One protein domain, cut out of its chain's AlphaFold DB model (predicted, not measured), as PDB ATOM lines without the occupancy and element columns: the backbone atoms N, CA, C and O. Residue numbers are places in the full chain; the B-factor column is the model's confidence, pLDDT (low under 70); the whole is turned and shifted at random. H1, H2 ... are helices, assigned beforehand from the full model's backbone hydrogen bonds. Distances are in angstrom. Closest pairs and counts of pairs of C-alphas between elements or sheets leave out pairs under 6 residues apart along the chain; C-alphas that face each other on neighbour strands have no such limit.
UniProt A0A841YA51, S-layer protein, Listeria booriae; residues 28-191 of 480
ATOM      1  N   HIS A  28     138.938 163.687  99.531       56.69
ATOM      2  CA  HIS A  28     138.341 162.360  99.357       56.69
ATOM      3  C   HIS A  28     138.143 161.628 100.699       56.69
ATOM      4  O   HIS A  28     137.114 160.988 100.917       56.69
ATOM      5  N   GLN A  29     139.083 161.775 101.641       57.06
ATOM      6  CA  GLN A  29     138.982 161.186 102.979       57.06
ATOM      7  C   GLN A  29     137.867 161.824 103.830       57.06
ATOM      8  O   GLN A  29     137.251 161.135 104.647       57.06
ATOM      9  N   GLU A  30     137.574 163.113 103.643       64.69
ATOM     10  CA  GLU A  30     136.434 163.791 104.274       64.69
ATOM     11  C   GLU A  30     135.089 163.344 103.688       64.69
ATOM     12  O   GLU A  30     134.168 163.060 104.455       64.69
ATOM     13  N   GLN A  31     134.985 163.183 102.363       68.81
ATOM     14  CA  GLN A  31     133.767 162.671 101.714       68.81
ATOM     15  C   GLN A  31     133.408 161.257 102.203       68.81
ATOM     16  O   GLN A  31     132.268 161.013 102.601       68.81
ATOM     17  N   VAL A  32     134.386 160.346 102.289       74.31
ATOM     18  CA  VAL A  32     134.167 158.982 102.812       74.31
ATOM     19  C   VAL A  32     133.725 158.999 104.284       74.31
ATOM     20  O   VAL A  32     132.850 158.225 104.674       74.31
ATOM     21  N   LYS A  33     134.273 159.900 105.115       76.75
ATOM     22  CA  LYS A  33     133.820 160.076 106.510       76.75
ATOM     23  C   LYS A  33     132.381 160.595 106.579       76.75
ATOM     24  O   LYS A  33     131.602 160.082 107.381       76.75
ATOM     25  N   ALA A  34     132.020 161.570 105.745       72.88
ATOM     26  CA  ALA A  34     130.668 162.121 105.688       72.88
ATOM     27  C   ALA A  34     129.635 161.068 105.246       72.88
ATOM     28  O   ALA A  34     128.572 160.952 105.855       72.88
ATOM     29  N   GLU A  35     129.964 160.240 104.250       81.94
ATOM     30  CA  GLU A  35     129.097 159.150 103.788       81.94
ATOM     31  C   GLU A  35     128.913 158.062 104.863       81.94
ATOM     32  O   GLU A  35     127.787 157.633 105.134       81.94
ATOM     33  N   GLN A  36     129.988 157.671 105.560       81.19
ATOM     34  CA  GLN A  36     129.901 156.742 106.693       81.19
ATOM     35  C   GLN A  36     129.041 157.306 107.836       81.19
ATOM     36  O   GLN A  36     128.202 156.585 108.382       81.19
ATOM     37  N   GLN A  37     129.188 158.593 108.170       80.88
ATOM     38  CA  GLN A  37     128.355 159.263 109.174       80.88
ATOM     39  C   GLN A  37     126.879 159.316 108.754       80.88
ATOM     40  O   GLN A  37     126.009 158.984 109.559       80.88
ATOM     41  N   ALA A  38     126.583 159.646 107.494       80.62
ATOM     42  CA  ALA A  38     125.222 159.628 106.960       80.62
ATOM     43  C   ALA A  38     124.597 158.219 107.016       80.62
ATOM     44  O   ALA A  38     123.415 158.068 107.334       80.62
ATOM     45  N   LEU A  39     125.388 157.169 106.774       86.62
ATOM     46  CA  LEU A  39     124.937 155.779 106.844       86.62
ATOM     47  C   LEU A  39     124.690 155.306 108.289       86.62
ATOM     48  O   LEU A  39     123.744 154.548 108.527       86.62
ATOM     49  N   VAL A  40     125.474 155.781 109.266       86.25
ATOM     50  CA  VAL A  40     125.201 155.586 110.704       86.25
ATOM     51  C   VAL A  40     123.911 156.304 111.106       86.25
ATOM     52  O   VAL A  40     122.995 155.652 111.608       86.25
ATOM     53  N   GLN A  41     123.771 157.593 110.782       80.31
ATOM     54  CA  GLN A  41     122.555 158.369 111.060       80.31
ATOM     55  C   GLN A  41     121.308 157.733 110.424       80.31
ATOM     56  O   GLN A  41     120.251 157.672 111.049       80.31
ATOM     57  N   GLN A  42     121.416 157.186 109.207       80.75
ATOM     58  CA  GLN A  42     120.309 156.478 108.560       80.75
ATOM     59  C   GLN A  42     119.932 155.180 109.302       80.75
ATOM     60  O   GLN A  42     118.744 154.865 109.413       80.75
ATOM     61  N   LYS A  43     120.910 154.421 109.816       85.94
ATOM     62  CA  LYS A  43     120.658 153.216 110.630       85.94
ATOM     63  C   LYS A  43     119.975 153.571 111.952       85.94
ATOM     64  O   LYS A  43     118.985 152.932 112.305       85.94
ATOM     65  N   GLU A  44     120.440 154.611 112.638       82.50
ATOM     66  CA  GLU A  44     119.832 155.101 113.880       82.50
ATOM     67  C   GLU A  44     118.413 155.635 113.652       82.50
ATOM     68  O   GLU A  44     117.492 155.266 114.379       82.50
ATOM     69  N   ALA A  45     118.190 156.411 112.586       72.25
ATOM     70  CA  ALA A  45     116.864 156.898 112.212       72.25
ATOM     71  C   ALA A  45     115.884 155.749 111.903       72.25
ATOM     72  O   ALA A  45     114.730 155.794 112.330       72.25
ATOM     73  N   LYS A  46     116.343 154.690 111.215       84.81
ATOM     74  CA  LYS A  46     115.554 153.469 110.967       84.81
ATOM     75  C   LYS A  46     115.226 152.721 112.264       84.81
ATOM     76  O   LYS A  46     114.080 152.309 112.437       84.81
ATOM     77  N   LYS A  47     116.187 152.589 113.187       79.88
ATOM     78  CA  LYS A  47     115.968 151.982 114.512       79.88
ATOM     79  C   LYS A  47     114.922 152.764 115.312       79.88
ATOM     80  O   LYS A  47     113.934 152.188 115.753       79.88
ATOM     81  N   LEU A  48     115.079 154.086 115.395       77.25
ATOM     82  CA  LEU A  48     114.150 154.981 116.087       77.25
ATOM     83  C   LEU A  48     112.744 154.971 115.459       77.25
ATOM     84  O   LEU A  48     111.750 155.112 116.168       77.25
ATOM     85  N   ALA A  49     112.635 154.809 114.138       75.38
ATOM     86  CA  ALA A  49     111.348 154.652 113.462       75.38
ATOM     87  C   ALA A  49     110.662 153.323 113.829       75.38
ATOM     88  O   ALA A  49     109.465 153.325 114.112       75.38
ATOM     89  N   ALA A  50     111.411 152.217 113.890       77.31
ATOM     90  CA  ALA A  50     110.889 150.923 114.330       77.31
ATOM     91  C   ALA A  50     110.440 150.953 115.805       77.31
ATOM     92  O   ALA A  50     109.334 150.519 116.111       77.31
ATOM     93  N   GLU A  51     111.235 151.550 116.698       76.94
ATOM     94  CA  GLU A  51     110.890 151.727 118.119       76.94
ATOM     95  C   GLU A  51     109.625 152.587 118.311       76.94
ATOM     96  O   GLU A  51     108.772 152.271 119.143       76.94
ATOM     97  N   LYS A  52     109.453 153.650 117.511       73.44
ATOM     98  CA  LYS A  52     108.234 154.481 117.508       73.44
ATOM     99  C   LYS A  52     106.999 153.711 117.035       73.44
ATOM    100  O   LYS A  52     105.933 153.869 117.624       73.44
ATOM    101  N   GLU A  53     107.137 152.894 115.997       78.50
ATOM    102  CA  GLU A  53     106.056 152.055 115.470       78.50
ATOM    103  C   GLU A  53     105.667 150.945 116.467       78.50
ATOM    104  O   GLU A  53     104.483 150.734 116.723       78.50
ATOM    105  N   ASP A  54     106.638 150.308 117.124       77.81
ATOM    106  CA  ASP A  54     106.373 149.318 118.177       77.81
ATOM    107  C   ASP A  54     105.720 149.955 119.419       77.81
ATOM    108  O   ASP A  54     104.781 149.394 119.990       77.81
ATOM    109  N   SER A  55     106.138 151.168 119.801       77.75
ATOM    110  CA  SER A  55     105.491 151.953 120.864       77.75
ATOM    111  C   SER A  55     104.043 152.321 120.516       77.75
ATOM    112  O   SER A  55     103.157 152.206 121.367       77.75
ATOM    113  N   LYS A  56     103.779 152.699 119.258       78.50
ATOM    114  CA  LYS A  56     102.430 152.990 118.754       78.50
ATOM    115  C   LYS A  56     101.531 151.752 118.818       78.50
ATOM    116  O   LYS A  56     100.438 151.843 119.371       78.50
ATOM    117  N   ARG A  57     102.004 150.591 118.352       83.94
ATOM    118  CA  ARG A  57     101.264 149.314 118.448       83.94
ATOM    119  C   ARG A  57     100.921 148.962 119.892       83.94
ATOM    120  O   ARG A  57      99.799 148.557 120.177       83.94
ATOM    121  N   ASN A  58     101.857 149.181 120.817       80.00
ATOM    122  CA  ASN A  58     101.627 148.958 122.242       80.00
ATOM    123  C   ASN A  58     100.529 149.875 122.813       80.00
ATOM    124  O   ASN A  58      99.688 149.426 123.591       80.00
ATOM    125  N   MET A  59     100.492 151.147 122.396       83.88
ATOM    126  CA  MET A  59      99.415 152.079 122.753       83.88
ATOM    127  C   MET A  59      98.060 151.654 122.172       83.88
ATOM    128  O   MET A  59      97.065 151.663 122.894       83.88
ATOM    129  N   GLU A  60      98.012 151.267 120.896       86.19
ATOM    130  CA  GLU A  60      96.785 150.832 120.214       86.19
ATOM    131  C   GLU A  60      96.212 149.554 120.847       86.19
ATOM    132  O   GLU A  60      95.020 149.499 121.151       86.19
ATOM    133  N   ALA A  61      97.065 148.573 121.157       92.19
ATOM    134  CA  ALA A  61      96.666 147.363 121.868       92.19
ATOM    135  C   ALA A  61      96.175 147.653 123.296       92.19
ATOM    136  O   ALA A  61      95.139 147.131 123.710       92.19
ATOM    137  N   THR A  62      96.856 148.541 124.029       90.06
ATOM    138  CA  THR A  62      96.405 148.983 125.359       90.06
ATOM    139  C   THR A  62      95.027 149.644 125.282       90.06
ATOM    140  O   THR A  62      94.143 149.322 126.073       90.06
ATOM    141  N   ALA A  63      94.812 150.534 124.309       88.12
ATOM    142  CA  ALA A  63      93.535 151.214 124.114       88.12
ATOM    143  C   ALA A  63      92.402 150.237 123.749       88.12
ATOM    144  O   ALA A  63      91.312 150.345 124.309       88.12
ATOM    145  N   ALA A  64      92.663 149.261 122.872       94.25
ATOM    146  CA  ALA A  64      91.693 148.232 122.497       94.25
ATOM    147  C   ALA A  64      91.256 147.376 123.699       94.25
ATOM    148  O   ALA A  64      90.064 147.132 123.875       94.25
ATOM    149  N   VAL A  65      92.200 146.973 124.557       97.25
ATOM    150  CA  VAL A  65      91.912 146.193 125.772       97.25
ATOM    151  C   VAL A  65      91.184 147.026 126.824       97.25
ATOM    152  O   VAL A  65      90.186 146.567 127.374       97.25
ATOM    153  N   VAL A  66      91.620 148.263 127.087       94.38
ATOM    154  CA  VAL A  66      90.944 149.167 128.037       94.38
ATOM    155  C   VAL A  66      89.507 149.459 127.593       94.38
ATOM    156  O   VAL A  66      88.611 149.494 128.433       94.38
ATOM    157  N   ALA A  67      89.253 149.582 126.286       94.50
ATOM    158  CA  ALA A  67      87.919 149.805 125.725       94.50
ATOM    159  C   ALA A  67      86.938 148.621 125.882       94.50
ATOM    160  O   ALA A  67      85.761 148.771 125.546       94.50
ATOM    161  N   LEU A  68      87.382 147.465 126.395       97.88
ATOM    162  CA  LEU A  68      86.493 146.374 126.816       97.88
ATOM    163  C   LEU A  68      85.824 146.656 128.173       97.88
ATOM    164  O   LEU A  68      84.813 146.030 128.491       97.88
ATOM    165  N   PHE A  69      86.362 147.589 128.967       98.44
ATOM    166  CA  PHE A  69      85.972 147.820 130.358       98.44
ATOM    167  C   PHE A  69      85.276 149.169 130.576       98.44
ATOM    168  O   PHE A  69      85.658 150.201 130.035       98.44
ATOM    169  N   GLY A  70      84.255 149.156 131.431       94.12
ATOM    170  CA  GLY A  70      83.499 150.324 131.883       94.12
ATOM    171  C   GLY A  70      83.999 150.896 133.215       94.12
ATOM    172  O   GLY A  70      83.425 151.866 133.714       94.12
ATOM    173  N   SER A  71      85.040 150.304 133.814       92.06
ATOM    174  CA  SER A  71      85.667 150.769 135.057       92.06
ATOM    175  C   SER A  71      87.197 150.684 135.006       92.06
ATOM    176  O   SER A  71      87.772 149.775 134.408       92.06
ATOM    177  N   LYS A  72      87.872 151.629 135.680       87.00
ATOM    178  CA  LYS A  72      89.347 151.711 135.739       87.00
ATOM    179  C   LYS A  72      90.002 150.557 136.516       87.00
ATOM    180  O   LYS A  72      91.203 150.355 136.391       87.00
ATOM    181  N   ASP A  73      89.234 149.823 137.321       93.25
ATOM    182  CA  ASP A  73      89.693 148.655 138.082       93.25
ATOM    183  C   ASP A  73      89.452 147.319 137.355       93.25
ATOM    184  O   ASP A  73      89.708 146.255 137.919       93.25
ATOM    185  N   PHE A  74      88.985 147.368 136.100       94.00
ATOM    186  CA  PHE A  74      88.746 146.211 135.231       94.00
ATOM    187  C   PHE A  74      87.685 145.220 135.756       94.00
ATOM    188  O   PHE A  74      87.657 144.065 135.337       94.00
ATOM    189  N   LYS A  75      86.800 145.640 136.674       95.88
ATOM    190  CA  LYS A  75      85.724 144.790 137.230       95.88
ATOM    191  C   LYS A  75      84.374 144.917 136.520       95.88
ATOM    192  O   LYS A  75      83.475 144.126 136.787       95.88
ATOM    193  N   LEU A  76      84.226 145.898 135.634       96.56
ATOM    194  CA  LEU A  76      83.009 146.156 134.870       96.56
ATOM    195  C   LEU A  76      83.341 146.162 133.374       96.56
ATOM    196  O   LEU A  76      84.292 146.830 132.967       96.56
ATOM    197  N   LEU A  77      82.547 145.481 132.551       98.44
ATOM    198  CA  LEU A  77      82.585 145.615 131.096       98.44
ATOM    199  C   LEU A  77      82.033 146.966 130.647       98.44
ATOM    200  O   LEU A  77      81.205 147.585 131.319       98.44
ATOM    201  N   ALA A  78      82.493 147.425 129.488       97.94
ATOM    202  CA  ALA A  78      81.933 148.600 128.845       97.94
ATOM    203  C   ALA A  78      80.512 148.298 128.342       97.94
ATOM    204  O   ALA A  78      80.220 147.196 127.876       97.94
ATOM    205  N   ASP A  79      79.616 149.285 128.373       97.19
ATOM    206  CA  ASP A  79      78.242 149.102 127.881       97.19
ATOM    207  C   ASP A  79      78.180 148.889 126.354       97.19
ATOM    208  O   ASP A  79      77.183 148.377 125.850       97.19
ATOM    209  N   ASN A  80      79.262 149.225 125.636       94.06
ATOM    210  CA  ASN A  80      79.490 148.947 124.214       94.06
ATOM    211  C   ASN A  80      80.451 147.763 123.963       94.06
ATOM    212  O   ASN A  80      81.013 147.658 122.871       94.06
ATOM    213  N   TYR A  81      80.675 146.898 124.959       97.06
ATOM    214  CA  TYR A  81      81.407 145.643 124.781       97.06
ATOM    215  C   TYR A  81      80.709 144.751 123.742       97.06
ATOM    216  O   TYR A  81      79.493 144.562 123.789       97.06
ATOM    217  N   THR A  82      81.490 144.161 122.837       95.12
ATOM    218  CA  THR A  82      81.042 143.155 121.865       95.12
ATOM    219  C   THR A  82      82.104 142.067 121.723       95.12
ATOM    220  O   THR A  82      83.285 142.311 121.979       95.12
ATOM    221  N   GLU A  83      81.710 140.877 121.265       92.94
ATOM    222  CA  GLU A  83      82.672 139.804 120.977       92.94
ATOM    223  C   GLU A  83      83.663 140.220 119.876       92.94
ATOM    224  O   GLU A  83      84.855 139.964 119.990       92.94
ATOM    225  N   GLU A  84      83.212 140.973 118.868       95.31
ATOM    226  CA  GLU A  84      84.077 141.575 117.842       95.31
ATOM    227  C   GLU A  84      85.197 142.438 118.453       95.31
ATOM    228  O   GLU A  84      86.361 142.312 118.073       95.31
ATOM    229  N   ARG A  85      84.878 143.272 119.456       96.50
ATOM    230  CA  ARG A  85      85.881 144.071 120.179       96.50
ATOM    231  C   ARG A  85      86.852 143.196 120.963       96.50
ATOM    232  O   ARG A  85      88.045 143.494 120.962       96.50
ATOM    233  N   LEU A  86      86.376 142.116 121.589       96.81
ATOM    234  CA  LEU A  86      87.242 141.152 122.273       96.81
ATOM    235  C   LEU A  86      88.203 140.464 121.288       96.81
ATOM    236  O   LEU A  86      89.386 140.315 121.594       96.81
ATOM    237  N   GLN A  87      87.726 140.073 120.104       97.12
ATOM    238  CA  GLN A  87      88.552 139.443 119.069       97.12
ATOM    239  C   GLN A  87      89.555 140.426 118.448       97.12
ATOM    240  O   GLN A  87      90.721 140.077 118.279       97.12
ATOM    241  N   ASN A  88      89.162 141.682 118.213       95.50
ATOM    242  CA  ASN A  88      90.091 142.740 117.811       95.50
ATOM    243  C   ASN A  88      91.190 142.949 118.871       95.50
ATOM    244  O   ASN A  88      92.373 142.926 118.543       95.50
ATOM    245  N   ALA A  89      90.817 143.053 120.155       96.75
ATOM    246  CA  ALA A  89      91.767 143.178 121.261       96.75
ATOM    247  C   ALA A  89      92.761 141.999 121.321       96.75
ATOM    248  O   ALA A  89      93.967 142.225 121.431       96.75
ATOM    249  N   LYS A  90      92.283 140.753 121.171       97.75
ATOM    250  CA  LYS A  90      93.134 139.551 121.038       97.75
ATOM    251  C   LYS A  90      94.115 139.684 119.875       97.75
ATOM    252  O   LYS A  90      95.312 139.477 120.067       97.75
ATOM    253  N   GLN A  91      93.630 140.080 118.698       97.38
ATOM    254  CA  GLN A  91      94.452 140.207 117.498       97.38
ATOM    255  C   GLN A  91      95.551 141.267 117.657       97.38
ATOM    256  O   GLN A  91      96.708 140.994 117.343       97.38
ATOM    257  N   VAL A  92      95.246 142.465 118.164       94.50
ATOM    258  CA  VAL A  92      96.275 143.515 118.316       94.50
ATOM    259  C   VAL A  92      97.307 143.177 119.397       94.50
ATOM    260  O   VAL A  92      98.485 143.468 119.208       94.50
ATOM    261  N   VAL A  93      96.909 142.496 120.480       97.06
ATOM    262  CA  VAL A  93      97.826 142.040 121.543       97.06
ATOM    263  C   VAL A  93      98.730 140.896 121.070       97.06
ATOM    264  O   VAL A  93      99.927 140.898 121.367       97.06
ATOM    265  N   ALA A  94      98.214 139.957 120.272       96.12
ATOM    266  CA  ALA A  94      99.007 138.869 119.692       96.12
ATOM    267  C   ALA A  94     100.150 139.369 118.781       96.12
ATOM    268  O   ALA A  94     101.182 138.715 118.671       96.12
ATOM    269  N   ASN A  95     100.000 140.555 118.178       91.69
ATOM    270  CA  ASN A  95     100.988 141.161 117.278       91.69
ATOM    271  C   ASN A  95     102.015 142.084 117.978       91.69
ATOM    272  O   ASN A  95     102.803 142.758 117.305       91.69
ATOM    273  N   LEU A  96     102.023 142.149 119.315       92.12
ATOM    274  CA  LEU A  96     103.001 142.933 120.076       92.12
ATOM    275  C   LEU A  96     104.362 142.233 120.168       92.12
ATOM    276  O   LEU A  96     104.448 141.052 120.485       92.12
ATOM    277  N   LYS A  97     105.444 143.000 119.985       90.69
ATOM    278  CA  LYS A  97     106.824 142.530 120.225       90.69
ATOM    279  C   LYS A  97     107.258 142.617 121.694       90.69
ATOM    280  O   LYS A  97     108.213 141.958 122.092       90.69
ATOM    281  N   ASN A  98     106.609 143.465 122.493       84.56
ATOM    282  CA  ASN A  98     106.915 143.608 123.915       84.56
ATOM    283  C   ASN A  98     106.226 142.477 124.692       84.56
ATOM    284  O   ASN A  98     105.027 142.552 124.951       84.56
ATOM    285  N   ALA A  99     106.990 141.447 125.061       91.06
ATOM    286  CA  ALA A  99     106.472 140.253 125.732       91.06
ATOM    287  C   ALA A  99     105.802 140.556 127.087       91.06
ATOM    288  O   ALA A  99     104.786 139.946 127.418       91.06
ATOM    289  N   THR A 100     106.319 141.524 127.854       88.06
ATOM    290  CA  THR A 100     105.731 141.932 129.142       88.06
ATOM    291  C   THR A 100     104.352 142.551 128.933       88.06
ATOM    292  O   THR A 100     103.373 142.084 129.510       88.06
ATOM    293  N   ALA A 101     104.250 143.539 128.039       81.19
ATOM    294  CA  ALA A 101     102.976 144.187 127.736       81.19
ATOM    295  C   ALA A 101     101.978 143.218 127.079       81.19
ATOM    296  O   ALA A 101     100.792 143.241 127.398       81.19
ATOM    297  N   GLN A 102     102.450 142.317 126.209       94.38
ATOM    298  CA  GLN A 102     101.626 141.255 125.633       94.38
ATOM    299  C   GLN A 102     101.023 140.355 126.717       94.38
ATOM    300  O   GLN A 102      99.822 140.081 126.679       94.38
ATOM    301  N   LYS A 103     101.825 139.928 127.700       95.12
ATOM    302  CA  LYS A 103     101.361 139.107 128.824       95.12
ATOM    303  C   LYS A 103     100.308 139.844 129.659       95.12
ATOM    304  O   LYS A 103      99.199 139.339 129.812       95.12
ATOM    305  N   GLU A 104     100.621 141.051 130.130       92.31
ATOM    306  CA  GLU A 104      99.718 141.867 130.959       92.31
ATOM    307  C   GLU A 104      98.374 142.138 130.262       92.31
ATOM    308  O   GLU A 104      97.303 141.983 130.854       92.31
ATOM    309  N   LEU A 105      98.405 142.492 128.975       93.50
ATOM    310  CA  LEU A 105      97.195 142.746 128.194       93.50
ATOM    311  C   LEU A 105      96.402 141.457 127.909       93.50
ATOM    312  O   LEU A 105      95.171 141.497 127.885       93.50
ATOM    313  N   THR A 106      97.067 140.305 127.775       97.88
ATOM    314  CA  THR A 106      96.405 138.992 127.637       97.88
ATOM    315  C   THR A 106      95.681 138.582 128.926       97.88
ATOM    316  O   THR A 106      94.547 138.096 128.876       97.88
ATOM    317  N   GLU A 107      96.273 138.844 130.094       96.88
ATOM    318  CA  GLU A 107      95.618 138.646 131.396       96.88
ATOM    319  C   GLU A 107      94.350 139.517 131.516       96.88
ATOM    320  O   GLU A 107      93.300 139.040 131.955       96.88
ATOM    321  N   LYS A 108      94.385 140.765 131.024       97.31
ATOM    322  CA  LYS A 108      93.195 141.636 130.954       97.31
ATOM    323  C   LYS A 108      92.143 141.163 129.949       97.31
ATOM    324  O   LYS A 108      90.957 141.200 130.264       97.31
ATOM    325  N   ILE A 109      92.530 140.651 128.785       98.12
ATOM    326  CA  ILE A 109      91.595 140.024 127.830       98.12
ATOM    327  C   ILE A 109      90.894 138.810 128.456       98.12
ATOM    328  O   ILE A 109      89.688 138.614 128.276       98.12
ATOM    329  N   THR A 110      91.625 138.023 129.246       98.06
ATOM    330  CA  THR A 110      91.070 136.889 129.999       98.06
ATOM    331  C   THR A 110      90.071 137.377 131.049       98.06
ATOM    332  O   THR A 110      88.951 136.871 131.113       98.06
ATOM    333  N   GLN A 111      90.414 138.434 131.795       97.69
ATOM    334  CA  GLN A 111      89.510 139.084 132.748       97.69
ATOM    335  C   GLN A 111      88.210 139.569 132.074       97.69
ATOM    336  O   GLN A 111      87.127 139.269 132.572       97.69
ATOM    337  N   ALA A 112      88.283 140.232 130.912       97.81
ATOM    338  CA  ALA A 112      87.096 140.649 130.154       97.81
ATOM    339  C   ALA A 112      86.225 139.454 129.722       97.81
ATOM    340  O   ALA A 112      85.002 139.500 129.845       97.81
ATOM    341  N   SER A 113      86.852 138.359 129.281       97.81
ATOM    342  CA  SER A 113      86.159 137.130 128.860       97.81
ATOM    343  C   SER A 113      85.390 136.471 130.019       97.81
ATOM    344  O   SER A 113      84.268 135.988 129.839       97.81
ATOM    345  N   ILE A 114      85.952 136.498 131.233       97.88
ATOM    346  CA  ILE A 114      85.287 136.020 132.459       97.88
ATOM    347  C   ILE A 114      84.068 136.892 132.791       97.88
ATOM    348  O   ILE A 114      82.983 136.360 133.029       97.88
ATOM    349  N   LEU A 115      84.201 138.222 132.750       98.25
ATOM    350  CA  LEU A 115      83.069 139.127 132.991       98.25
ATOM    351  C   LEU A 115      81.955 138.944 131.942       98.25
ATOM    352  O   LEU A 115      80.775 138.937 132.290       98.25
ATOM    353  N   ALA A 116      82.310 138.729 130.671       97.88
ATOM    354  CA  ALA A 116      81.345 138.465 129.600       97.88
ATOM    355  C   ALA A 116      80.588 137.148 129.832       97.88
ATOM    356  O   ALA A 116      79.381 137.061 129.591       97.88
ATOM    357  N   THR A 117      81.272 136.141 130.379       97.88
ATOM    358  CA  THR A 117      80.664 134.865 130.777       97.88
ATOM    359  C   THR A 117      79.632 135.074 131.889       97.88
ATOM    360  O   THR A 117      78.504 134.609 131.750       97.88
ATOM    361  N   GLN A 118      79.939 135.870 132.920       97.81
ATOM    362  CA  GLN A 118      79.005 136.193 134.014       97.81
ATOM    363  C   GLN A 118      77.739 136.936 133.535       97.81
ATOM    364  O   GLN A 118      76.624 136.648 133.987       97.81
ATOM    365  N   VAL A 119      77.882 137.863 132.575       98.06
ATOM    366  CA  VAL A 119      76.736 138.525 131.921       98.06
ATOM    367  C   VAL A 119      75.889 137.506 131.149       98.06
ATOM    368  O   VAL A 119      74.663 137.498 131.283       98.06
ATOM    369  N   ASN A 120      76.520 136.609 130.385       97.25
ATOM    370  CA  ASN A 120      75.829 135.568 129.619       97.25
ATOM    371  C   ASN A 120      75.110 134.546 130.516       97.25
ATOM    372  O   ASN A 120      73.977 134.164 130.222       97.25
ATOM    373  N   GLU A 121      75.717 134.125 131.625       97.75
ATOM    374  CA  GLU A 121      75.096 133.239 132.619       97.75
ATOM    375  C   GLU A 121      73.854 133.877 133.244       97.75
ATOM    376  O   GLU A 121      72.788 133.255 133.291       97.75
ATOM    377  N   THR A 122      73.952 135.142 133.666       98.19
ATOM    378  CA  THR A 122      72.800 135.846 134.245       98.19
ATOM    379  C   THR A 122      71.705 136.071 133.198       98.19
ATOM    380  O   THR A 122      70.525 135.877 133.494       98.19
ATOM    381  N   THR A 123      72.081 136.363 131.948       98.12
ATOM    382  CA  THR A 123      71.151 136.468 130.810       98.12
ATOM    383  C   THR A 123      70.395 135.158 130.573       98.12
ATOM    384  O   THR A 123      69.167 135.176 130.492       98.12
ATOM    385  N   LYS A 124      71.090 134.011 130.548       98.06
ATOM    386  CA  LYS A 124      70.465 132.681 130.420       98.06
ATOM    387  C   LYS A 124      69.491 132.389 131.564       98.06
ATOM    388  O   LYS A 124      68.398 131.887 131.321       98.06
ATOM    389  N   ARG A 125      69.843 132.745 132.807       97.88
ATOM    390  CA  ARG A 125      68.949 132.561 133.965       97.88
ATOM    391  C   ARG A 125      67.683 133.412 133.868       97.88
ATOM    392  O   ARG A 125      66.604 132.908 134.162       97.88
ATOM    393  N   VAL A 126      67.782 134.653 133.392       98.44
ATOM    394  CA  VAL A 126      66.608 135.499 133.119       98.44
ATOM    395  C   VAL A 126      65.758 134.930 131.986       98.44
ATOM    396  O   VAL A 126      64.543 134.857 132.131       98.44
ATOM    397  N   GLN A 127      66.375 134.476 130.893       98.00
ATOM    398  CA  GLN A 127      65.665 133.819 129.790       98.00
ATOM    399  C   GLN A 127      64.911 132.568 130.265       98.00
ATOM    400  O   GLN A 127      63.759 132.389 129.890       98.00
ATOM    401  N   SER A 128      65.504 131.764 131.158       97.94
ATOM    402  CA  SER A 128      64.879 130.546 131.700       97.94
ATOM    403  C   SER A 128      63.632 130.780 132.566       97.94
ATOM    404  O   SER A 128      62.909 129.831 132.853       97.94
ATOM    405  N   LEU A 129      63.344 132.028 132.963       98.50
ATOM    406  CA  LEU A 129      62.080 132.372 133.623       98.50
ATOM    407  C   LEU A 129      60.888 132.338 132.655       98.50
ATOM    408  O   LEU A 129      59.749 132.239 133.108       98.50
ATOM    409  N   PHE A 130      61.126 132.430 131.345       98.50
ATOM    410  CA  PHE A 130      60.088 132.550 130.324       98.50
ATOM    411  C   PHE A 130      59.965 131.282 129.479       98.50
ATOM    412  O   PHE A 130      60.942 130.583 129.225       98.50
ATOM    413  N   LYS A 131      58.746 131.003 129.012       96.69
ATOM    414  CA  LYS A 131      58.462 129.911 128.069       96.69
ATOM    415  C   LYS A 131      58.889 130.262 126.640       96.69
ATOM    416  O   LYS A 131      59.167 129.372 125.842       96.69
ATOM    417  N   ASP A 132      58.895 131.550 126.314       93.88
ATOM    418  CA  ASP A 132      59.016 132.071 124.957       93.88
ATOM    419  C   ASP A 132      59.981 133.270 124.875       93.88
ATOM    420  O   ASP A 132      60.254 133.961 125.860       93.88
ATOM    421  N   THR A 133      60.484 133.549 123.671       92.75
ATOM    422  CA  THR A 133      61.458 134.625 123.418       92.75
ATOM    423  C   THR A 133      60.863 136.035 123.479       92.75
ATOM    424  O   THR A 133      61.607 136.993 123.707       92.75
ATOM    425  N   LYS A 134      59.537 136.185 123.333       95.00
ATOM    426  CA  LYS A 134      58.812 137.458 123.526       95.00
ATOM    427  C   LYS A 134      58.586 137.772 125.013       95.00
ATOM    428  O   LYS A 134      58.216 138.898 125.376       95.00
ATOM    429  N   LYS A 135      58.873 136.800 125.887       96.81
ATOM    430  CA  LYS A 135      58.738 136.864 127.342       96.81
ATOM    431  C   LYS A 135      57.276 137.088 127.743       96.81
ATOM    432  O   LYS A 135      57.005 137.917 128.611       96.81
ATOM    433  N   GLU A 136      56.333 136.480 127.026       95.44
ATOM    434  CA  GLU A 136      54.884 136.660 127.213       95.44
ATOM    435  C   GLU A 136      54.318 135.731 128.296       95.44
ATOM    436  O   GLU A 136      53.436 136.150 129.042       95.44
ATOM    437  N   ALA A 137      54.873 134.526 128.455       95.31
ATOM    438  CA  ALA A 137      54.505 133.576 129.504       95.31
ATOM    439  C   ALA A 137      55.722 133.099 130.317       95.31
ATOM    440  O   ALA A 137      56.849 133.036 129.819       95.31
ATOM    441  N   LEU A 138      55.490 132.718 131.578       97.94
ATOM    442  CA  LEU A 138      56.506 132.063 132.408       97.94
ATOM    443  C   LEU A 138      56.744 130.613 131.974       97.94
ATOM    444  O   LEU A 138      55.843 129.941 131.466       97.94
ATOM    445  N   ALA A 139      57.958 130.120 132.219       97.62
ATOM    446  CA  ALA A 139      58.263 128.699 132.115       97.62
ATOM    447  C   ALA A 139      57.499 127.888 133.184       97.62
ATOM    448  O   ALA A 139      57.075 128.412 134.219       97.62
ATOM    449  N   ALA A 140      57.321 126.586 132.946       94.62
ATOM    450  CA  ALA A 140      56.649 125.712 133.902       94.62
ATOM    451  C   ALA A 140      57.444 125.603 135.218       94.62
ATOM    452  O   ALA A 140      58.665 125.468 135.208       94.62
ATOM    453  N   GLY A 141      56.747 125.642 136.357       93.44
ATOM    454  CA  GLY A 141      57.352 125.441 137.681       93.44
ATOM    455  C   GLY A 141      58.128 126.631 138.264       93.44
ATOM    456  O   GLY A 141      58.711 126.483 139.338       93.44
ATOM    457  N   ILE A 142      58.131 127.803 137.617       97.62
ATOM    458  CA  ILE A 142      58.754 129.018 138.167       97.62
ATOM    459  C   ILE A 142      58.041 129.461 139.453       97.62
ATOM    460  O   ILE A 142      56.817 129.587 139.489       97.62
ATOM    461  N   LYS A 143      58.825 129.722 140.505       96.56
ATOM    462  CA  LYS A 143      58.351 130.190 141.816       96.56
ATOM    463  C   LYS A 143      58.876 131.588 142.145       96.56
ATOM    464  O   LYS A 143      59.852 132.057 141.552       96.56
ATOM    465  N   GLN A 144      58.269 132.235 143.141       96.19
ATOM    466  CA  GLN A 144      58.671 133.566 143.603       96.19
ATOM    467  C   GLN A 144      60.132 133.606 144.088       96.19
ATOM    468  O   GLN A 144      60.841 134.577 143.818       96.19
ATOM    469  N   GLU A 145      60.619 132.541 144.730       97.12
ATOM    470  CA  GLU A 145      61.998 132.437 145.225       97.12
ATOM    471  C   GLU A 145      63.004 132.368 144.067       97.12
ATOM    472  O   GLU A 145      64.076 132.973 144.132       97.12
ATOM    473  N   THR A 146      62.643 131.691 142.969       98.06
ATOM    474  CA  THR A 146      63.451 131.637 141.742       98.06
ATOM    475  C   THR A 146      63.604 133.032 141.138       98.06
ATOM    476  O   THR A 146      64.720 133.454 140.838       98.06
ATOM    477  N   ILE A 147      62.503 133.784 141.023       98.19
ATOM    478  CA  ILE A 147      62.507 135.157 140.496       98.19
ATOM    479  C   ILE A 147      63.335 136.083 141.405       98.19
ATOM    480  O   ILE A 147      64.153 136.862 140.912       98.19
ATOM    481  N   ALA A 148      63.192 135.961 142.730       98.06
ATOM    482  CA  ALA A 148      63.981 136.724 143.700       98.06
ATOM    483  C   ALA A 148      65.489 136.405 143.616       98.06
ATOM    484  O   ALA A 148      66.312 137.322 143.613       98.06
ATOM    485  N   SER A 149      65.857 135.126 143.473       98.19
ATOM    486  CA  SER A 149      67.244 134.686 143.261       98.19
ATOM    487  C   SER A 149      67.842 135.249 141.967       98.19
ATOM    488  O   SER A 149      68.971 135.745 141.972       98.19
ATOM    489  N   VAL A 150      67.093 135.224 140.859       98.50
ATOM    490  CA  VAL A 150      67.547 135.803 139.585       98.50
ATOM    491  C   VAL A 150      67.730 137.318 139.706       98.50
ATOM    492  O   VAL A 150      68.751 137.844 139.268       98.50
ATOM    493  N   LYS A 151      66.804 138.020 140.373       98.19
ATOM    494  CA  LYS A 151      66.914 139.464 140.633       98.19
ATOM    495  C   LYS A 151      68.148 139.816 141.471       98.19
ATOM    496  O   LYS A 151      68.829 140.790 141.160       98.19
ATOM    497  N   LEU A 152      68.479 139.001 142.474       98.00
ATOM    498  CA  LEU A 152      69.686 139.172 143.286       98.00
ATOM    499  C   LEU A 152      70.972 139.012 142.459       98.00
ATOM    500  O   LEU A 152      71.909 139.795 142.620       98.00
ATOM    501  N   ASP A 153      71.012 138.030 141.558       97.88
ATOM    502  CA  ASP A 153      72.174 137.785 140.701       97.88
ATOM    503  C   ASP A 153      72.340 138.848 139.605       97.88
ATOM    504  O   ASP A 153      73.471 139.218 139.295       97.88
ATOM    505  N   ILE A 154      71.255 139.445 139.100       98.19
ATOM    506  CA  ILE A 154      71.343 140.647 138.251       98.19
ATOM    507  C   ILE A 154      72.057 141.786 138.993       98.19
ATOM    508  O   ILE A 154      72.942 142.440 138.439       98.19
ATOM    509  N   THR A 155      71.725 142.011 140.267       95.62
ATOM    510  CA  THR A 155      72.354 143.068 141.075       95.62
ATOM    511  C   THR A 155      73.805 142.747 141.448       95.62
ATOM    512  O   THR A 155      74.641 143.647 141.443       95.62
ATOM    513  N   LYS A 156      74.123 141.485 141.776       96.38
ATOM    514  CA  LYS A 156      75.428 141.088 142.347       96.38
ATOM    515  C   LYS A 156      76.440 140.501 141.357       96.38
ATOM    516  O   LYS A 156      77.627 140.514 141.662       96.38
ATOM    517  N   LYS A 157      75.995 139.946 140.224       96.88
ATOM    518  CA  LYS A 157      76.810 139.113 139.313       96.88
ATOM    519  C   LYS A 157      76.734 139.522 137.835       96.88
ATOM    520  O   LYS A 157      77.271 138.813 136.996       96.88
ATOM    521  N   THR A 158      76.089 140.641 137.490       98.00
ATOM    522  CA  THR A 158      76.090 141.175 136.111       98.00
ATOM    523  C   THR A 158      77.067 142.353 135.999       98.00
ATOM    524  O   THR A 158      76.679 143.485 136.292       98.00
ATOM    525  N   PRO A 159      78.329 142.139 135.581       97.75
ATOM    526  CA  PRO A 159      79.352 143.184 135.505       97.75
ATOM    527  C   PRO A 159      79.220 144.080 134.255       97.75
ATOM    528  O   PRO A 159      80.215 144.398 133.614       97.75
ATOM    529  N   GLN A 160      78.009 144.509 133.894       98.25
ATOM    530  CA  GLN A 160      77.757 145.452 132.795       98.25
ATOM    531  C   GLN A 160      76.458 146.223 133.073       98.25
ATOM    532  O   GLN A 160      75.437 145.609 133.391       98.25
ATOM    533  N   LYS A 161      76.467 147.560 132.970       97.44
ATOM    534  CA  LYS A 161      75.325 148.395 133.393       97.44
ATOM    535  C   LYS A 161      74.150 148.274 132.426       97.44
ATOM    536  O   LYS A 161      73.012 148.140 132.873       97.44
ATOM    537  N   SER A 162      74.416 148.271 131.121       96.31
ATOM    538  CA  SER A 162      73.398 148.097 130.078       96.31
ATOM    539  C   SER A 162      72.656 146.762 130.221       96.31
ATOM    540  O   SER A 162      71.422 146.740 130.246       96.31
ATOM    541  N   ALA A 163      73.391 145.661 130.416       97.88
ATOM    542  CA  ALA A 163      72.805 144.354 130.696       97.88
ATOM    543  C   ALA A 163      72.035 144.348 132.023       97.88
ATOM    544  O   ALA A 163      70.885 143.918 132.044       97.88
ATOM    545  N   GLN A 164      72.603 144.882 133.111       97.88
ATOM    546  CA  GLN A 164      71.921 144.947 134.407       97.88
ATOM    547  C   GLN A 164      70.575 145.688 134.313       97.88
ATOM    548  O   GLN A 164      69.577 145.206 134.851       97.88
ATOM    549  N   ALA A 165      70.509 146.807 133.586       98.06
ATOM    550  CA  ALA A 165      69.268 147.547 133.358       98.06
ATOM    551  C   ALA A 165      68.240 146.742 132.536       98.06
ATOM    552  O   ALA A 165      67.079 146.630 132.937       98.06
ATOM    553  N   SER A 166      68.668 146.136 131.421       97.94
ATOM    554  CA  SER A 166      67.800 145.326 130.551       97.94
ATOM    555  C   SER A 166      67.245 144.091 131.275       97.94
ATOM    556  O   SER A 166      66.033 143.877 131.333       97.94
ATOM    557  N   LEU A 167      68.119 143.332 131.941       98.56
ATOM    558  CA  LEU A 167      67.756 142.137 132.701       98.56
ATOM    559  C   LEU A 167      66.888 142.469 133.927       98.56
ATOM    560  O   LEU A 167      66.002 141.690 134.278       98.56
ATOM    561  N   THR A 168      67.068 143.643 134.545       98.62
ATOM    562  CA  THR A 168      66.178 144.126 135.619       98.62
ATOM    563  C   THR A 168      64.757 144.375 135.103       98.62
ATOM    564  O   THR A 168      63.787 144.027 135.778       98.62
ATOM    565  N   LYS A 169      64.606 144.940 133.895       98.50
ATOM    566  CA  LYS A 169      63.292 145.108 133.252       98.50
ATOM    567  C   LYS A 169      62.630 143.752 132.991       98.50
ATOM    568  O   LYS A 169      61.453 143.582 133.306       98.50
ATOM    569  N   ASP A 170      63.391 142.785 132.485       98.50
ATOM    570  CA  ASP A 170      62.903 141.430 132.221       98.50
ATOM    571  C   ASP A 170      62.480 140.694 133.504       98.50
ATOM    572  O   ASP A 170      61.351 140.215 133.581       98.50
ATOM    573  N   VAL A 171      63.316 140.639 134.550       98.56
ATOM    574  CA  VAL A 171      62.952 139.934 135.799       98.56
ATOM    575  C   VAL A 171      61.754 140.583 136.504       98.56
ATOM    576  O   VAL A 171      60.945 139.889 137.121       98.56
ATOM    577  N   ASN A 172      61.574 141.902 136.367       98.19
ATOM    578  CA  ASN A 172      60.369 142.580 136.841       98.19
ATOM    579  C   ASN A 172      59.130 142.195 136.002       98.19
ATOM    580  O   ASN A 172      58.062 142.007 136.582       98.19
ATOM    581  N   LYS A 173      59.255 141.997 134.678       98.25
ATOM    582  CA  LYS A 173      58.171 141.435 133.842       98.25
ATOM    583  C   LYS A 173      57.799 140.022 134.309       98.25
ATOM    584  O   LYS A 173      56.617 139.743 134.481       98.25
ATOM    585  N   ALA A 174      58.787 139.168 134.594       98.38
ATOM    586  CA  ALA A 174      58.550 137.829 135.145       98.38
ATOM    587  C   ALA A 174      57.802 137.877 136.491       98.38
ATOM    588  O   ALA A 174      56.854 137.122 136.697       98.38
ATOM    589  N   ALA A 175      58.170 138.804 137.384       98.31
ATOM    590  CA  ALA A 175      57.469 139.004 138.653       98.31
ATOM    591  C   ALA A 175      55.993 139.409 138.459       98.31
ATOM    592  O   ALA A 175      55.128 138.896 139.165       98.31
ATOM    593  N   VAL A 176      55.687 140.279 137.488       98.12
ATOM    594  CA  VAL A 176      54.300 140.664 137.159       98.12
ATOM    595  C   VAL A 176      53.506 139.478 136.603       98.12
ATOM    596  O   VAL A 176      52.398 139.225 137.074       98.12
ATOM    597  N   LEU A 177      54.078 138.715 135.663       97.94
ATOM    598  CA  LEU A 177      53.435 137.513 135.111       97.94
ATOM    599  C   LEU A 177      53.147 136.467 136.201       97.94
ATOM    600  O   LEU A 177      52.086 135.850 136.188       97.94
ATOM    601  N   TYR A 178      54.047 136.309 137.177       97.88
ATOM    602  CA  TYR A 178      53.841 135.398 138.306       97.88
ATOM    603  C   TYR A 178      52.625 135.803 139.147       97.88
ATOM    604  O   TYR A 178      51.760 134.975 139.423       97.88
ATOM    605  N   GLN A 179      52.505 137.089 139.499       96.56
ATOM    606  CA  GLN A 179      51.349 137.585 140.257       96.56
ATOM    607  C   GLN A 179      50.035 137.423 139.475       96.56
ATOM    608  O   GLN A 179      49.019 137.030 140.048       96.56
ATOM    609  N   GLN A 180      50.054 137.649 138.157       95.62
ATOM    610  CA  GLN A 180      48.898 137.410 137.286       95.62
ATOM    611  C   GLN A 180      48.503 135.925 137.246       95.62
ATOM    612  O   GLN A 180      47.321 135.607 137.367       95.62
ATOM    613  N   GLN A 181      49.478 135.016 137.139       94.38
ATOM    614  CA  GLN A 181      49.246 133.570 137.162       94.38
ATOM    615  C   GLN A 181      48.645 133.109 138.498       94.38
ATOM    616  O   GLN A 181      47.658 132.372 138.495       94.38
ATOM    617  N   MET A 182      49.187 133.563 139.632       92.81
ATOM    618  CA  MET A 182      48.658 133.213 140.956       92.81
ATOM    619  C   MET A 182      47.236 133.752 141.164       92.81
ATOM    620  O   MET A 182      46.367 133.024 141.643       92.81
ATOM    621  N   ALA A 183      46.956 134.987 140.733       94.75
ATOM    622  CA  ALA A 183      45.613 135.563 140.791       94.75
ATOM    623  C   ALA A 183      44.604 134.817 139.892       94.75
ATOM    624  O   ALA A 183      43.440 134.674 140.265       94.75
ATOM    625  N   ALA A 184      45.031 134.321 138.726       92.31
ATOM    626  CA  ALA A 184      44.193 133.497 137.855       92.31
ATOM    627  C   ALA A 184      43.899 132.116 138.471       92.31
ATOM    628  O   ALA A 184      42.753 131.673 138.450       92.31
ATOM    629  N   GLN A 185      44.901 131.468 139.078       90.44
ATOM    630  CA  GLN A 185      44.720 130.197 139.791       90.44
ATOM    631  C   GLN A 185      43.776 130.331 140.992       90.44
ATOM    632  O   GLN A 185      42.956 129.447 141.227       90.44
ATOM    633  N   GLU A 186      43.863 131.429 141.742       91.94
ATOM    634  CA  GLU A 186      42.973 131.671 142.879       91.94
ATOM    635  C   GLU A 186      41.526 131.930 142.426       91.94
ATOM    636  O   GLU A 186      40.595 131.348 142.980       91.94
ATOM    637  N   LYS A 187      41.324 132.693 141.341       92.25
ATOM    638  CA  LYS A 187      39.998 132.855 140.717       92.25
ATOM    639  C   LYS A 187      39.409 131.525 140.233       92.25
ATOM    640  O   LYS A 187      38.231 131.277 140.474       92.25
ATOM    641  N   ALA A 188      40.216 130.660 139.611       91.19
ATOM    642  CA  ALA A 188      39.771 129.337 139.167       91.19
ATOM    643  C   ALA A 188      39.308 128.464 140.349       91.19
ATOM    644  O   ALA A 188      38.192 127.951 140.329       91.19
ATOM    645  N   LYS A 189      40.090 128.395 141.437       89.38
ATOM    646  CA  LYS A 189      39.709 127.674 142.671       89.38
ATOM    647  C   LYS A 189      38.418 128.201 143.303       89.38
ATOM    648  O   LYS A 189      37.655 127.434 143.889       89.38
ATOM    649  N   GLN A 190      38.177 129.511 143.235       85.75
ATOM    650  CA  GLN A 190      36.946 130.121 143.746       85.75
ATOM    651  C   GLN A 190      35.733 129.759 142.878       85.75
ATOM    652  O   GLN A 190      34.670 129.461 143.422       85.75
ATOM    653  N   GLN A 191      35.899 129.698 141.554       83.12
ATOM    654  CA  GLN A 191      34.861 129.245 140.623       83.12
ATOM    655  C   GLN A 191      34.553 127.746 140.786       83.12
ATOM    656  O   GLN A 191      33.386 127.377 140.883       83.12
TER     657      GLN A 191
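What this domain is: This is residues 28 to 191 of the 480 residues of the protein "S-layer protein" of Listeria booriae (UniProt A0A841YA51). A thin rod of helices has a long arm at one end, where residues 28 to 53 of the longest helix, H1, stick out, and a shorter arm at the other end, where the last residues of H5, 182 to 191, stick out. Between the two arms H3 runs lengthwise through the body: the last part of H1 and the short helix H2 pack on the first part of H3, and H4 and the first part of H5 pack on its last part, as two small three-helix groups that share H3, one after the other along the rod. The helices form an up-and-down bundle, each running against the one before it in the chain, but it is drawn out lengthwise. The printed part has 164 residues with five named helices, in the order H1, H2, H3, H4, H5, and no named strand; the class is all helix. The whole is extended, with a radius of gyration of the C-alphas of 27.8 A, and spans 116 by 24 by 18 A.

How they stand to each other: H1, residues 28 to 66, touches H2, residues 83 to 94, with its residues 57 to 65 alone; the closest C-alphas, those of Ala 64 and Ala 89, are 5.2 A apart. The two form a helical hairpin at a shallow tilt of 31 degrees, opposite ways. H3, residues 99 to 127, is the hub and touches the four other helices. Its residues 101 to 109 touch residues 58 to 65 of H1, closest at the C-alphas of Val 65 and Ile 109, 6.5 A apart, and H1 and H3 run the same way at a shallow tilt of 20 degrees. H2 and H3 are a hairpin too, opposite ways at a shallow tilt of 15 degrees, with the C-alphas of Val 93 and Gln 102 closest at 5.6 A. Farther along H3, its residues 118 to 126 touch H4, residues 144 to 157; the C-alphas of Thr 122 and Ile 154 are the closest, 6.4 A apart, in a hairpin at a shallow tilt of 18 degrees. H5, residues 161 to 191, touches H3 with its residues 163 to 171 alone, closest at the C-alphas of Val 126 and Val 171, 6.3 A apart; they run the same way at a shallow tilt of 16 degrees. H4 and H5 form a hairpin at a shallow tilt of 5 degrees, with the C-alphas of Ile 154 and Gln 164 closest at 5.8 A. H1 and H2 are each apart from H4 and H5. In H1, H2, H3, H4 and H5 every O i to N i+4 pair is within hydrogen-bond range.

Where its parts are: H1 begins at C-alpha 28, at (138.341, 162.360, 99.357), and measures 56.9 A from first to last C-alpha. H2, 12 residues, and H4, 14 residues, are the short helices. H3 measures 41.5 A, from C-alpha 99 at (106.472, 140.253, 125.732) to C-alpha 127. H5 measures 45.3 A and ends at C-alpha 191, at (34.861, 129.245, 140.623).

The domain as a whole: The two C-alphas farthest apart are those of His 28 and Gln 191, 116.2 A. Residues 28 to 53 of H1 and 182 to 191 of H5 stand free; the body without them has 128 residues and spans 62 by 24 by 18 A. The links H1 to H2 and H3 to H4 are long, 16 residues each, while H2 to H3 and H4 to H5 are tight. The printed part has no cut. The mean pLDDT of the printed part is 92.1, and residues 28 to 31 are under 70.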